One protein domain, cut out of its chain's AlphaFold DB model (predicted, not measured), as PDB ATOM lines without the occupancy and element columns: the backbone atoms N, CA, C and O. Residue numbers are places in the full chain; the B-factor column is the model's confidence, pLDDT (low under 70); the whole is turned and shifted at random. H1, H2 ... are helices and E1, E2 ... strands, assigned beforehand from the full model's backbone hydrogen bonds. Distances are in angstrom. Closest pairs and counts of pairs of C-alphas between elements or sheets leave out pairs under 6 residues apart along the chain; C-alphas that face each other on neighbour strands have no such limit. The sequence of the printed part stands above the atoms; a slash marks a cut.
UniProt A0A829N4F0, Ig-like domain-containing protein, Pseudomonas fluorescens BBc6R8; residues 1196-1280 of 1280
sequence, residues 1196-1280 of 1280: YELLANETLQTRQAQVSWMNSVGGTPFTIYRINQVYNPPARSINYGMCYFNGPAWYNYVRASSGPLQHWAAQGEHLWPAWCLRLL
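This is residues 1196 to 1280 of the 1280 residues of the protein "Ig-like domain-containing protein" of Pseudomonas fluorescens BBc6R8 (UniProt A0A829N4F0). A long two-stranded ribbon, E1 with E5, crosses beneath a small, strongly twisted sheet of three strands, E2, E3 and E4, where E5 meets the edge strand E2. Helix H1 packs into the angle between them, on E2 and E5, while the short helix H2 lies well away from H1, between two loop stretches. The printed part has 85 residues, with two named helices and five named strands in the order E1, H1, H2, E2, E3, E4, E5; it is mixed, helices and strands, and both sheets are antiparallel. It is compact, with a radius of gyration of the C-alphas of 12.1 A, and spans 33 by 27 by 22 A.

Start at E1, residues 1196 to 1205, which bends by 62 degrees at residue 1202. Its antiparallel neighbour is E5, residues 1272 to 1279, at 158 degrees; look for N 1197 and O 1278, 2.7 A apart, within hydrogen-bond range. Next comes H1, residues 1207 to 1216, whose C-alpha 1210 is 5.9 A from C-alpha 1274 of E5, their closest pair. H2, residues 1225 to 1230, is apart from H1. Then E2, residues 1240 to 1246, E3, residues 1250 to 1254, and E4, residues 1263 to 1267, form a meander, each strand the antiparallel neighbour of the one before. In the hairpin E2 and E3, N 1254 and O 1240 are 2.7 A apart; in the hairpin E3 and E4, N 1251 and O 1266 are 2.9 A apart. H1 is on this sheet, over E2, at a height over the sheet of 7.6 A; it runs across the strands, at 74 degrees to E2 on the local plane, and the closest C-alphas of H1 and E2, those of Val 1211 and Cys 1243, are 5.4 A apart. H2 is not on it. The closest C-alphas of E2 and E5, those of Gly 1241 and Ala 1274, are 4.3 A apart. In H1 every O i to N i+4 pair is within hydrogen-bond range; in H2 1 of 2 is.

Find C-alpha 1196 at (215.087, 131.499, 128.051); from there E1 runs 24.2 A to C-alpha 1205. H1 begins at (228.086, 148.661, 137.664) and is 14.6 A long; H2 measures 9.3 A. E2 measures 15.8 A, E3 13.5 A and E4 14.3 A. E5 runs 23.8 A to C-alpha 1279 at (214.564, 134.500, 125.194).

The C-alphas of Gly 1268 and Leu 1280, the two farthest apart, are 34.4 A from each other, while those of Tyr 1196 and Leu 1280, the chain's last residue, are 4.7 A apart. The printed part has no cut, and no link is long. The mean pLDDT of the printed part is 80.3; look for values under 70 at residues 1245 to 1249 and residue 1258.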
ATOM      1  N   TYR A1196     213.950 130.575 127.992       89.06
ATOM      2  CA  TYR A1196     215.087 131.499 128.051       89.06
ATOM      3  C   TYR A1196     216.428 130.753 128.063       89.06
ATOM      4  O   TYR A1196     216.491 129.575 128.405       89.06
ATOM      5  N   GLU A1197     217.515 131.456 127.780       88.06
ATOM      6  CA  GLU A1197     218.903 131.033 127.972       88.06
ATOM      7  C   GLU A1197     219.652 132.000 128.895       88.06
ATOM      8  O   GLU A1197     219.309 133.180 128.985       88.06
ATOM      9  N   LEU A1198     220.683 131.503 129.578       86.19
ATOM     10  CA  LEU A1198     221.555 132.307 130.436       86.19
ATOM     11  C   LEU A1198     222.798 132.760 129.669       86.19
ATOM     12  O   LEU A1198     223.562 131.928 129.187       86.19
ATOM     13  N   LEU A1199     223.012 134.073 129.614       85.50
ATOM     14  CA  LEU A1199     224.172 134.715 129.002       85.50
ATOM     15  C   LEU A1199     225.113 135.283 130.067       85.50
ATOM     16  O   LEU A1199     224.680 135.727 131.134       85.50
ATOM     17  N   ALA A1200     226.405 135.315 129.740       84.00
ATOM     18  CA  ALA A1200     227.460 135.814 130.609       84.00
ATOM     19  C   ALA A1200     228.419 136.754 129.875       84.00
ATOM     20  O   ALA A1200     228.770 136.507 128.722       84.00
ATOM     21  N   ASN A1201     228.868 137.806 130.558       86.44
ATOM     22  CA  ASN A1201     229.979 138.645 130.133       86.44
ATOM     23  C   ASN A1201     231.072 138.613 131.183       86.44
ATOM     24  O   ASN A1201     230.902 139.094 132.299       86.44
ATOM     25  N   GLU A1202     232.199 138.053 130.773       86.88
ATOM     26  CA  GLU A1202     233.334 137.738 131.629       86.88
ATOM     27  C   GLU A1202     234.255 138.942 131.889       86.88
ATOM     28  O   GLU A1202     235.164 138.870 132.712       86.88
ATOM     29  N   THR A1203     234.024 140.071 131.216       84.12
ATOM     30  CA  THR A1203     234.829 141.287 131.401       84.12
ATOM     31  C   THR A1203     234.577 141.890 132.782       84.12
ATOM     32  O   THR A1203     233.420 142.017 133.179       84.12
ATOM     33  N   LEU A1204     235.628 142.317 133.496       86.12
ATOM     34  CA  LEU A1204     235.492 143.069 134.749       86.12
ATOM     35  C   LEU A1204     235.060 144.502 134.451       86.12
ATOM     36  O   LEU A1204     235.775 145.249 133.786       86.12
ATOM     37  N   GLN A1205     233.883 144.883 134.930       80.50
ATOM     38  CA  GLN A1205     233.260 146.153 134.557       80.50
ATOM     39  C   GLN A1205     232.618 146.801 135.761       80.50
ATOM     40  O   GLN A1205     232.158 146.123 136.685       80.50
ATOM     41  N   THR A1206     232.536 148.126 135.696       82.94
ATOM     42  CA  THR A1206     231.753 148.900 136.645       82.94
ATOM     43  C   THR A1206     230.280 148.532 136.525       82.94
ATOM     44  O   THR A1206     229.792 148.072 135.487       82.94
ATOM     45  N   ARG A1207     229.542 148.807 137.596       76.06
ATOM     46  CA  ARG A1207     228.086 148.661 137.664       76.06
ATOM     47  C   ARG A1207     227.364 149.221 136.429       76.06
ATOM     48  O   ARG A1207     226.477 148.560 135.894       76.06
ATOM     49  N   GLN A1208     227.751 150.412 135.968       79.31
ATOM     50  CA  GLN A1208     227.127 151.069 134.816       79.31
ATOM     51  C   GLN A1208     227.345 150.270 133.521       79.31
ATOM     52  O   GLN A1208     226.421 150.111 132.725       79.31
ATOM     53  N   ALA A1209     228.550 149.730 133.322       78.06
ATOM     54  CA  ALA A1209     228.903 148.988 132.115       78.06
ATOM     55  C   ALA A1209     228.147 147.652 132.002       78.06
ATOM     56  O   ALA A1209     227.708 147.286 130.913       78.06
ATOM     57  N   GLN A1210     227.884 146.978 133.122       80.69
ATOM     58  CA  GLN A1210     227.137 145.716 133.117       80.69
ATOM     59  C   GLN A1210     225.668 145.880 132.713       80.69
ATOM     60  O   GLN A1210     225.141 145.053 131.968       80.69
ATOM     61  N   VAL A1211     225.008 146.956 133.162       81.69
ATOM     62  CA  VAL A1211     223.638 147.285 132.722       81.69
ATOM     63  C   VAL A1211     223.615 147.573 131.230       81.69
ATOM     64  O   VAL A1211     222.755 147.057 130.516       81.69
ATOM     65  N   SER A1212     224.580 148.358 130.746       81.31
ATOM     66  CA  SER A1212     224.719 148.647 129.320       81.31
ATOM     67  C   SER A1212     224.931 147.368 128.504       81.31
ATOM     68  O   SER A1212     224.296 147.210 127.463       81.31
ATOM     69  N   TRP A1213     225.745 146.421 128.989       86.88
ATOM     70  CA  TRP A1213     225.929 145.127 128.328       86.88
ATOM     71  C   TRP A1213     224.638 144.304 128.294       86.88
ATOM     72  O   TRP A1213     224.235 143.864 127.217       86.88
ATOM     73  N   MET A1214     223.968 144.119 129.434       85.31
ATOM     74  CA  MET A1214     222.706 143.377 129.491       85.31
ATOM     75  C   MET A1214     221.686 143.947 128.497       85.31
ATOM     76  O   MET A1214     221.140 143.204 127.685       85.31
ATOM     77  N   ASN A1215     221.490 145.267 128.496       85.12
ATOM     78  CA  ASN A1215     220.569 145.920 127.567       85.12
ATOM     79  C   ASN A1215     221.006 145.719 126.103       85.12
ATOM     80  O   ASN A1215     220.162 145.484 125.243       85.12
ATOM     81  N   SER A1216     222.316 145.730 125.816       81.19
ATOM     82  CA  SER A1216     222.844 145.503 124.458       81.19
ATOM     83  C   SER A1216     222.566 144.098 123.905       81.19
ATOM     84  O   SER A1216     222.429 143.939 122.696       81.19
ATOM     85  N   VAL A1217     222.442 143.081 124.768       82.19
ATOM     86  CA  VAL A1217     222.132 141.697 124.353       82.19
ATOM     87  C   VAL A1217     220.638 141.359 124.436       82.19
ATOM     88  O   VAL A1217     220.264 140.199 124.254       82.19
ATOM     89  N   GLY A1218     219.781 142.352 124.713       84.06
ATOM     90  CA  GLY A1218     218.354 142.141 124.996       84.06
ATOM     91  C   GLY A1218     218.123 141.319 126.266       84.06
ATOM     92  O   GLY A1218     217.135 140.595 126.379       84.06
ATOM     93  N   GLY A1219     219.085 141.371 127.183       84.50
ATOM     94  CA  GLY A1219     219.088 140.616 128.415       84.50
ATOM     95  C   GLY A1219     218.143 141.208 129.452       84.50
ATOM     96  O   GLY A1219     217.957 142.419 129.531       84.50
ATOM     97  N   THR A1220     217.586 140.346 130.291       83.81
ATOM     98  CA  THR A1220     216.809 140.738 131.468       83.81
ATOM     99  C   THR A1220     217.507 140.280 132.750       83.81
ATOM    100  O   THR A1220     218.167 139.228 132.751       83.81
ATOM    101  N   PRO A1221     217.335 141.010 133.869       80.38
ATOM    102  CA  PRO A1221     217.670 140.495 135.185       80.38
ATOM    103  C   PRO A1221     216.898 139.210 135.478       80.38
ATOM    104  O   PRO A1221     215.818 138.971 134.928       80.38
ATOM    105  N   PHE A1222     217.433 138.388 136.374       76.25
ATOM    106  CA  PHE A1222     216.843 137.097 136.704       76.25
ATOM    107  C   PHE A1222     217.029 136.731 138.167       76.25
ATOM    108  O   PHE A1222     217.811 137.340 138.893       76.25
ATOM    109  N   THR A1223     216.314 135.690 138.588       75.56
ATOM    110  CA  THR A1223     216.474 135.081 139.907       75.56
ATOM    111  C   THR A1223     217.027 133.669 139.761       75.56
ATOM    112  O   THR A1223     216.678 132.924 138.844       75.56
ATOM    113  N   ILE A1224     217.896 133.276 140.686       79.50
ATOM    114  CA  ILE A1224     218.584 131.979 140.636       79.50
ATOM    115  C   ILE A1224     217.745 130.820 141.198       79.50
ATOM    116  O   ILE A1224     218.073 129.663 140.952       79.50
ATOM    117  N   TYR A1225     216.643 131.103 141.908       81.38
ATOM    118  CA  TYR A1225     215.844 130.088 142.614       81.38
ATOM    119  C   TYR A1225     215.309 128.994 141.679       81.38
ATOM    120  O   TYR A1225     215.511 127.809 141.928       81.38
ATOM    121  N   ARG A1226     214.675 129.383 140.565       76.31
ATOM    122  CA  ARG A1226     214.115 128.434 139.582       76.31
ATOM    123  C   ARG A1226     215.196 127.645 138.848       76.31
ATOM    124  O   ARG A1226     214.967 126.501 138.475       76.31
ATOM    125  N   ILE A1227     216.368 128.245 138.657       84.25
ATOM    126  CA  ILE A1227     217.493 127.584 138.001       84.25
ATOM    127  C   ILE A1227     218.071 126.508 138.928       84.25
ATOM    128  O   ILE A1227     218.233 125.379 138.481       84.25
ATOM    129  N   ASN A1228     218.265 126.802 140.221       83.88
ATOM    130  CA  ASN A1228     218.739 125.826 141.215       83.88
ATOM    131  C   ASN A1228     217.767 124.644 141.436       83.88
ATOM    132  O   ASN A1228     218.191 123.594 141.906       83.88
ATOM    133  N   GLN A1229     216.469 124.787 141.129       83.81
ATOM    134  CA  GLN A1229     215.510 123.673 141.231       83.81
ATOM    135  C   GLN A1229     215.705 122.627 140.134       83.81
ATOM    136  O   GLN A1229     215.564 121.430 140.385       83.81
ATOM    137  N   VAL A1230     216.002 123.079 138.915       83.38
ATOM    138  CA  VAL A1230     216.099 122.211 137.732       83.38
ATOM    139  C   VAL A1230     217.546 121.811 137.445       83.38
ATOM    140  O   VAL A1230     217.787 120.752 136.866       83.38
ATOM    141  N   TYR A1231     218.514 122.620 137.873       86.44
ATOM    142  CA  TYR A1231     219.927 122.446 137.564       86.44
ATOM    143  C   TYR A1231     220.822 122.507 138.802       86.44
ATOM    144  O   TYR A1231     220.612 123.319 139.699       86.44
ATOM    145  N   ASN A1232     221.891 121.712 138.773       83.88
ATOM    146  CA  ASN A1232     223.031 121.796 139.677       83.88
ATOM    147  C   ASN A1232     224.124 122.665 139.025       83.88
ATOM    148  O   ASN A1232     224.804 122.203 138.105       83.88
ATOM    149  N   PRO A1233     224.292 123.930 139.443       81.25
ATOM    150  CA  PRO A1233     225.228 124.857 138.814       81.25
ATOM    151  C   PRO A1233     226.699 124.483 139.100       81.25
ATOM    152  O   PRO A1233     227.009 124.034 140.204       81.25
ATOM    153  N   PRO A1234     227.627 124.706 138.151       78.50
ATOM    154  CA  PRO A1234     229.056 124.473 138.363       78.50
ATOM    155  C   PRO A1234     229.693 125.514 139.306       78.50
ATOM    156  O   PRO A1234     229.264 126.672 139.339       78.50
ATOM    157  N   ALA A1235     230.739 125.098 140.035       78.12
ATOM    158  CA  ALA A1235     231.498 125.914 140.991       78.12
ATOM    159  C   ALA A1235     232.190 127.129 140.338       78.12
ATOM    160  O   ALA A1235     232.672 127.039 139.208       78.12
ATOM    161  N   ARG A1236     232.267 128.262 141.054       74.25
ATOM    162  CA  ARG A1236     232.784 129.547 140.535       74.25
ATOM    163  C   ARG A1236     233.764 130.216 141.490       74.25
ATOM    164  O   ARG A1236     233.494 130.296 142.685       74.25
ATOM    165  N   SER A1237     234.857 130.752 140.944       77.25
ATOM    166  CA  SER A1237     235.928 131.439 141.686       77.25
ATOM    167  C   SER A1237     235.761 132.959 141.781       77.25
ATOM    168  O   SER A1237     236.410 133.582 142.616       77.25
ATOM    169  N   ILE A1238     234.886 133.556 140.963       81.00
ATOM    170  CA  ILE A1238     234.620 135.001 140.942       81.00
ATOM    171  C   ILE A1238     233.126 135.305 141.083       81.00
ATOM    172  O   ILE A1238     232.267 134.480 140.761       81.00
ATOM    173  N   ASN A1239     232.834 136.496 141.600       84.94
ATOM    174  CA  ASN A1239     231.479 137.016 141.742       84.94
ATOM    175  C   ASN A1239     230.944 137.460 140.376       84.94
ATOM    176  O   ASN A1239     231.684 138.088 139.630       84.94
ATOM    177  N   TYR A1240     229.671 137.192 140.076       86.12
ATOM    178  CA  TYR A1240     229.007 137.683 138.861       86.12
ATOM    179  C   TYR A1240     227.883 138.637 139.211       86.12
ATOM    180  O   TYR A1240     226.918 138.249 139.862       86.12
ATOM    181  N   GLY A1241     227.966 139.866 138.729       84.31
ATOM    182  CA  GLY A1241     226.871 140.812 138.752       84.31
ATOM    183  C   GLY A1241     225.610 140.249 138.137       84.31
ATOM    184  O   GLY A1241     225.632 139.682 137.048       84.31
ATOM    185  N   MET A1242     224.486 140.456 138.805       82.69
ATOM    186  CA  MET A1242     223.180 140.064 138.273       82.69
ATOM    187  C   MET A1242     222.516 141.194 137.478       82.69
ATOM    188  O   MET A1242     221.304 141.170 137.271       82.69
ATOM    189  N   CYS A1243     223.296 142.215 137.091       77.81
ATOM    190  CA  CYS A1243     222.833 143.420 136.394       77.81
ATOM    191  C   CYS A1243     221.622 144.098 137.074       77.81
ATOM    192  O   CYS A1243     220.828 144.778 136.427       77.81
ATOM    193  N   TYR A1244     221.490 143.917 138.393       73.94
ATOM    194  CA  TYR A1244     220.355 144.330 139.214       73.94
ATOM    195  C   TYR A1244     220.844 145.054 140.477       73.94
ATOM    196  O   TYR A1244     221.779 144.597 141.140       73.94
ATOM    197  N   PHE A1245     220.227 146.180 140.851       65.44
ATOM    198  CA  PHE A1245     220.761 147.059 141.901       65.44
ATOM    199  C   PHE A1245     219.683 147.653 142.811       65.44
ATOM    200  O   PHE A1245     218.666 148.142 142.327       65.44
ATOM    201  N   ASN A1246     219.959 147.694 144.120       66.06
ATOM    202  CA  ASN A1246     219.059 148.238 145.144       66.06
ATOM    203  C   ASN A1246     219.591 149.588 145.663       66.06
ATOM    204  O   ASN A1246     220.295 149.657 146.669       66.06
ATOM    205  N   GLY A1247     219.266 150.676 144.962       61.53
ATOM    206  CA  GLY A1247     219.671 152.034 145.347       61.53
ATOM    207  C   GLY A1247     221.132 152.390 145.015       61.53
ATOM    208  O   GLY A1247     221.831 151.631 144.327       61.53
ATOM    209  N   PRO A1248     221.610 153.571 145.450       63.28
ATOM    210  CA  PRO A1248     222.904 154.107 145.022       63.28
ATOM    211  C   PRO A1248     224.108 153.379 145.638       63.28
ATOM    212  O   PRO A1248     225.178 153.393 145.043       63.28
ATOM    213  N   ALA A1249     223.936 152.690 146.772       61.47
ATOM    214  CA  ALA A1249     225.053 152.130 147.538       61.47
ATOM    215  C   ALA A1249     225.232 150.602 147.444       61.47
ATOM    216  O   ALA A1249     226.284 150.135 147.856       61.47
ATOM    217  N   TRP A1250     224.265 149.823 146.925       75.81
ATOM    218  CA  TRP A1250     224.304 148.346 146.961       75.81
ATOM    219  C   TRP A1250     224.233 147.685 145.578       75.81
ATOM    220  O   TRP A1250     223.410 148.048 144.733       75.81
ATOM    221  N   TYR A1251     225.054 146.653 145.382       73.69
ATOM    222  CA  TYR A1251     225.212 145.928 144.122       73.69
ATOM    223  C   TYR A1251     224.973 144.419 144.285       73.69
ATOM    224  O   TYR A1251     225.645 143.797 145.106       73.69
ATOM    225  N   ASN A1252     224.027 143.841 143.518       82.12
ATOM    226  CA  ASN A1252     223.662 142.423 143.609       82.12
ATOM    227  C   ASN A1252     224.482 141.539 142.673       82.12
ATOM    228  O   ASN A1252     224.667 141.832 141.487       82.12
ATOM    229  N   TYR A1253     224.893 140.400 143.205       82.56
ATOM    230  CA  TYR A1253     225.745 139.462 142.510       82.56
ATOM    231  C   TYR A1253     225.479 138.031 142.963       82.56
ATOM    232  O   TYR A1253     224.999 137.760 144.066       82.56
ATOM    233  N   VAL A1254     225.842 137.099 142.097       83.56
ATOM    234  CA  VAL A1254     226.045 135.712 142.468       83.56
ATOM    235  C   VAL A1254     227.446 135.584 143.037       83.56
ATOM    236  O   VAL A1254     228.431 135.865 142.350       83.56
ATOM    237  N   ARG A1255     227.540 135.170 144.298       83.12
ATOM    238  CA  ARG A1255     228.825 135.016 144.982       83.12
ATOM    239  C   ARG A1255     229.616 133.838 144.414       83.12
ATOM    240  O   ARG A1255     229.039 132.793 144.120       83.12
ATOM    241  N   ALA A1256     230.935 133.996 144.329       80.06
ATOM    242  CA  ALA A1256     231.876 132.904 144.115       80.06
ATOM    243  C   ALA A1256     231.621 131.803 145.157       80.06
ATOM    244  O   ALA A1256     231.715 132.033 146.365       80.06
ATOM    245  N   SER A1257     231.222 130.627 144.691       76.38
ATOM    246  CA  SER A1257     230.760 129.525 145.529       76.38
ATOM    247  C   SER A1257     231.048 128.201 144.828       76.38
ATOM    248  O   SER A1257     230.906 128.092 143.608       76.38
ATOM    249  N   SER A1258     231.433 127.185 145.605       69.06
ATOM    250  CA  SER A1258     231.554 125.796 145.148       69.06
ATOM    251  C   SER A1258     230.229 125.018 145.196       69.06
ATOM    252  O   SER A1258     230.210 123.838 144.861       69.06
ATOM    253  N   GLY A1259     229.135 125.663 145.615       71.94
ATOM    254  CA  GLY A1259     227.794 125.091 145.753       71.94
ATOM    255  C   GLY A1259     226.720 125.837 144.941       71.94
ATOM    256  O   GLY A1259     227.063 126.643 144.070       71.94
ATOM    257  N   PRO A1260     225.417 125.584 145.210       73.56
ATOM    258  CA  PRO A1260     224.303 126.190 144.475       73.56
ATOM    259  C   PRO A1260     224.426 127.713 144.414       73.56
ATOM    260  O   PRO A1260     224.962 128.325 145.338       73.56
ATOM    261  N   LEU A1261     223.930 128.328 143.333       82.19
ATOM    262  CA  LEU A1261     224.083 129.771 143.138       82.19
ATOM    263  C   LEU A1261     223.490 130.496 144.352       82.19
ATOM    264  O   LEU A1261     222.330 130.260 144.704       82.19
ATOM    265  N   GLN A1262     224.282 131.374 144.970       83.12
ATOM    266  CA  GLN A1262     223.866 132.188 146.110       83.12
ATOM    267  C   GLN A1262     223.820 133.660 145.716       83.12
ATOM    268  O   GLN A1262     224.778 134.181 145.146       83.12
ATOM    269  N   HIS A1263     222.722 134.327 146.060       81.94
ATOM    270  CA  HIS A1263     222.500 135.743 145.792       81.94
ATOM    271  C   HIS A1263     222.977 136.587 146.975       81.94
ATOM    272  O   HIS A1263     222.575 136.333 148.108       81.94
ATOM    273  N   TRP A1264     223.815 137.584 146.707       82.25
ATOM    274  CA  TRP A1264     224.395 138.474 147.711       82.25
ATOM    275  C   TRP A1264     224.411 139.925 147.215       82.25
ATOM    276  O   TRP A1264     224.291 140.175 146.015       82.25
ATOM    277  N   ALA A1265     224.591 140.880 148.136       82.44
ATOM    278  CA  ALA A1265     224.747 142.299 147.821       82.44
ATOM    279  C   ALA A1265     225.945 142.919 148.564       82.44
ATOM    280  O   ALA A1265     226.182 142.591 149.725       82.44
ATOM    281  N   ALA A1266     226.688 143.814 147.907       72.25
ATOM    282  CA  ALA A1266     227.856 144.501 148.477       72.25
ATOM    283  C   ALA A1266     227.775 146.028 148.313       72.25
ATOM    284  O   ALA A1266     227.171 146.508 147.350       72.25
ATOM    285  N   GLN A1267     228.397 146.773 149.241       79.06
ATOM    286  CA  GLN A1267     228.554 148.233 149.165       79.06
ATOM    287  C   GLN A1267     229.909 148.644 148.577       79.06
ATOM    288  O   GLN A1267     230.905 147.944 148.763       79.06
ATOM    289  N   GLY A1268     229.946 149.791 147.894       72.19
ATOM    290  CA  GLY A1268     231.132 150.301 147.191       72.19
ATOM    291  C   GLY A1268     231.178 149.902 145.714       72.19
ATOM    292  O   GLY A1268     230.327 149.156 145.227       72.19
ATOM    293  N   GLU A1269     232.153 150.435 144.978       71.06
ATOM    294  CA  GLU A1269     232.316 150.149 143.553       71.06
ATOM    295  C   GLU A1269     233.165 148.885 143.353       71.06
ATOM    296  O   GLU A1269     234.322 148.828 143.767       71.06
ATOM    297  N   HIS A1270     232.566 147.859 142.737       79.25
ATOM    298  CA  HIS A1270     233.195 146.561 142.479       79.25
ATOM    299  C   HIS A1270     233.252 146.290 140.978       79.25
ATOM    300  O   HIS A1270     232.264 146.488 140.269       79.25
ATOM    301  N   LEU A1271     234.397 145.798 140.503       80.12
ATOM    302  CA  LEU A1271     234.590 145.374 139.118       80.12
ATOM    303  C   LEU A1271     234.378 143.859 139.024       80.12
ATOM    304  O   LEU A1271     235.270 143.097 139.392       80.12
ATOM    305  N   TRP A1272     233.209 143.428 138.544       84.12
ATOM    306  CA  TRP A1272     232.851 142.010 138.364       84.12
ATOM    307  C   TRP A1272     232.372 141.724 136.927       84.12
ATOM    308  O   TRP A1272     231.966 142.659 136.231       84.12
ATOM    309  N   PRO A1273     232.432 140.463 136.458       85.88
ATOM    310  CA  PRO A1273     231.672 139.999 135.294       85.88
ATOM    311  C   PRO A1273     230.161 140.029 135.564       85.88
ATOM    312  O   PRO A1273     229.745 140.199 136.709       85.88
ATOM    313  N   ALA A1274     229.323 139.850 134.539       85.12
ATOM    314  CA  ALA A1274     227.871 140.018 134.645       85.12
ATOM    315  C   ALA A1274     227.060 138.927 133.938       85.12
ATOM    316  O   ALA A1274     227.506 138.346 132.951       85.12
ATOM    317  N   TRP A1275     225.845 138.686 134.425       87.44
ATOM    318  CA  TRP A1275     224.904 137.688 133.927       87.44
ATOM    319  C   TRP A1275     223.529 138.275 133.621       87.44
ATOM    320  O   TRP A1275     223.026 139.113 134.369       87.44
ATOM    321  N   CYS A1276     222.884 137.762 132.571       84.75
ATOM    322  CA  CYS A1276     221.489 138.063 132.242       84.75
ATOM    323  C   CYS A1276     220.818 136.916 131.472       84.75
ATOM    324  O   CYS A1276     221.497 136.056 130.915       84.75
ATOM    325  N   LEU A1277     219.486 136.916 131.393       86.38
ATOM    326  CA  LEU A1277     218.740 135.952 130.574       86.38
ATOM    327  C   LEU A1277     218.272 136.559 129.255       86.38
ATOM    328  O   LEU A1277     217.895 137.725 129.228       86.38
ATOM    329  N   ARG A1278     218.214 135.747 128.196       87.56
ATOM    330  CA  ARG A1278     217.639 136.100 126.886       87.56
ATOM    331  C   ARG A1278     216.594 135.062 126.470       87.56
ATOM    332  O   ARG A1278     216.723 133.905 126.835       87.56
ATOM    333  N   LEU A1279     215.546 135.451 125.747       83.44
ATOM    334  CA  LEU A1279     214.564 134.500 125.194       83.44
ATOM    335  C   LEU A1279     215.216 133.573 124.147       83.44
ATOM    336  O   LEU A1279     216.000 134.051 123.326       83.44
ATOM    337  N   LEU A1280     214.884 132.274 124.187       81.12
ATOM    338  CA  LEU A1280     215.438 131.209 123.328       81.12
ATOM    339  C   LEU A1280     214.525 130.807 122.157       81.12
ATOM    340  O   LEU A1280     213.290 130.721 122.367       81.12
TER     341      LEU A1280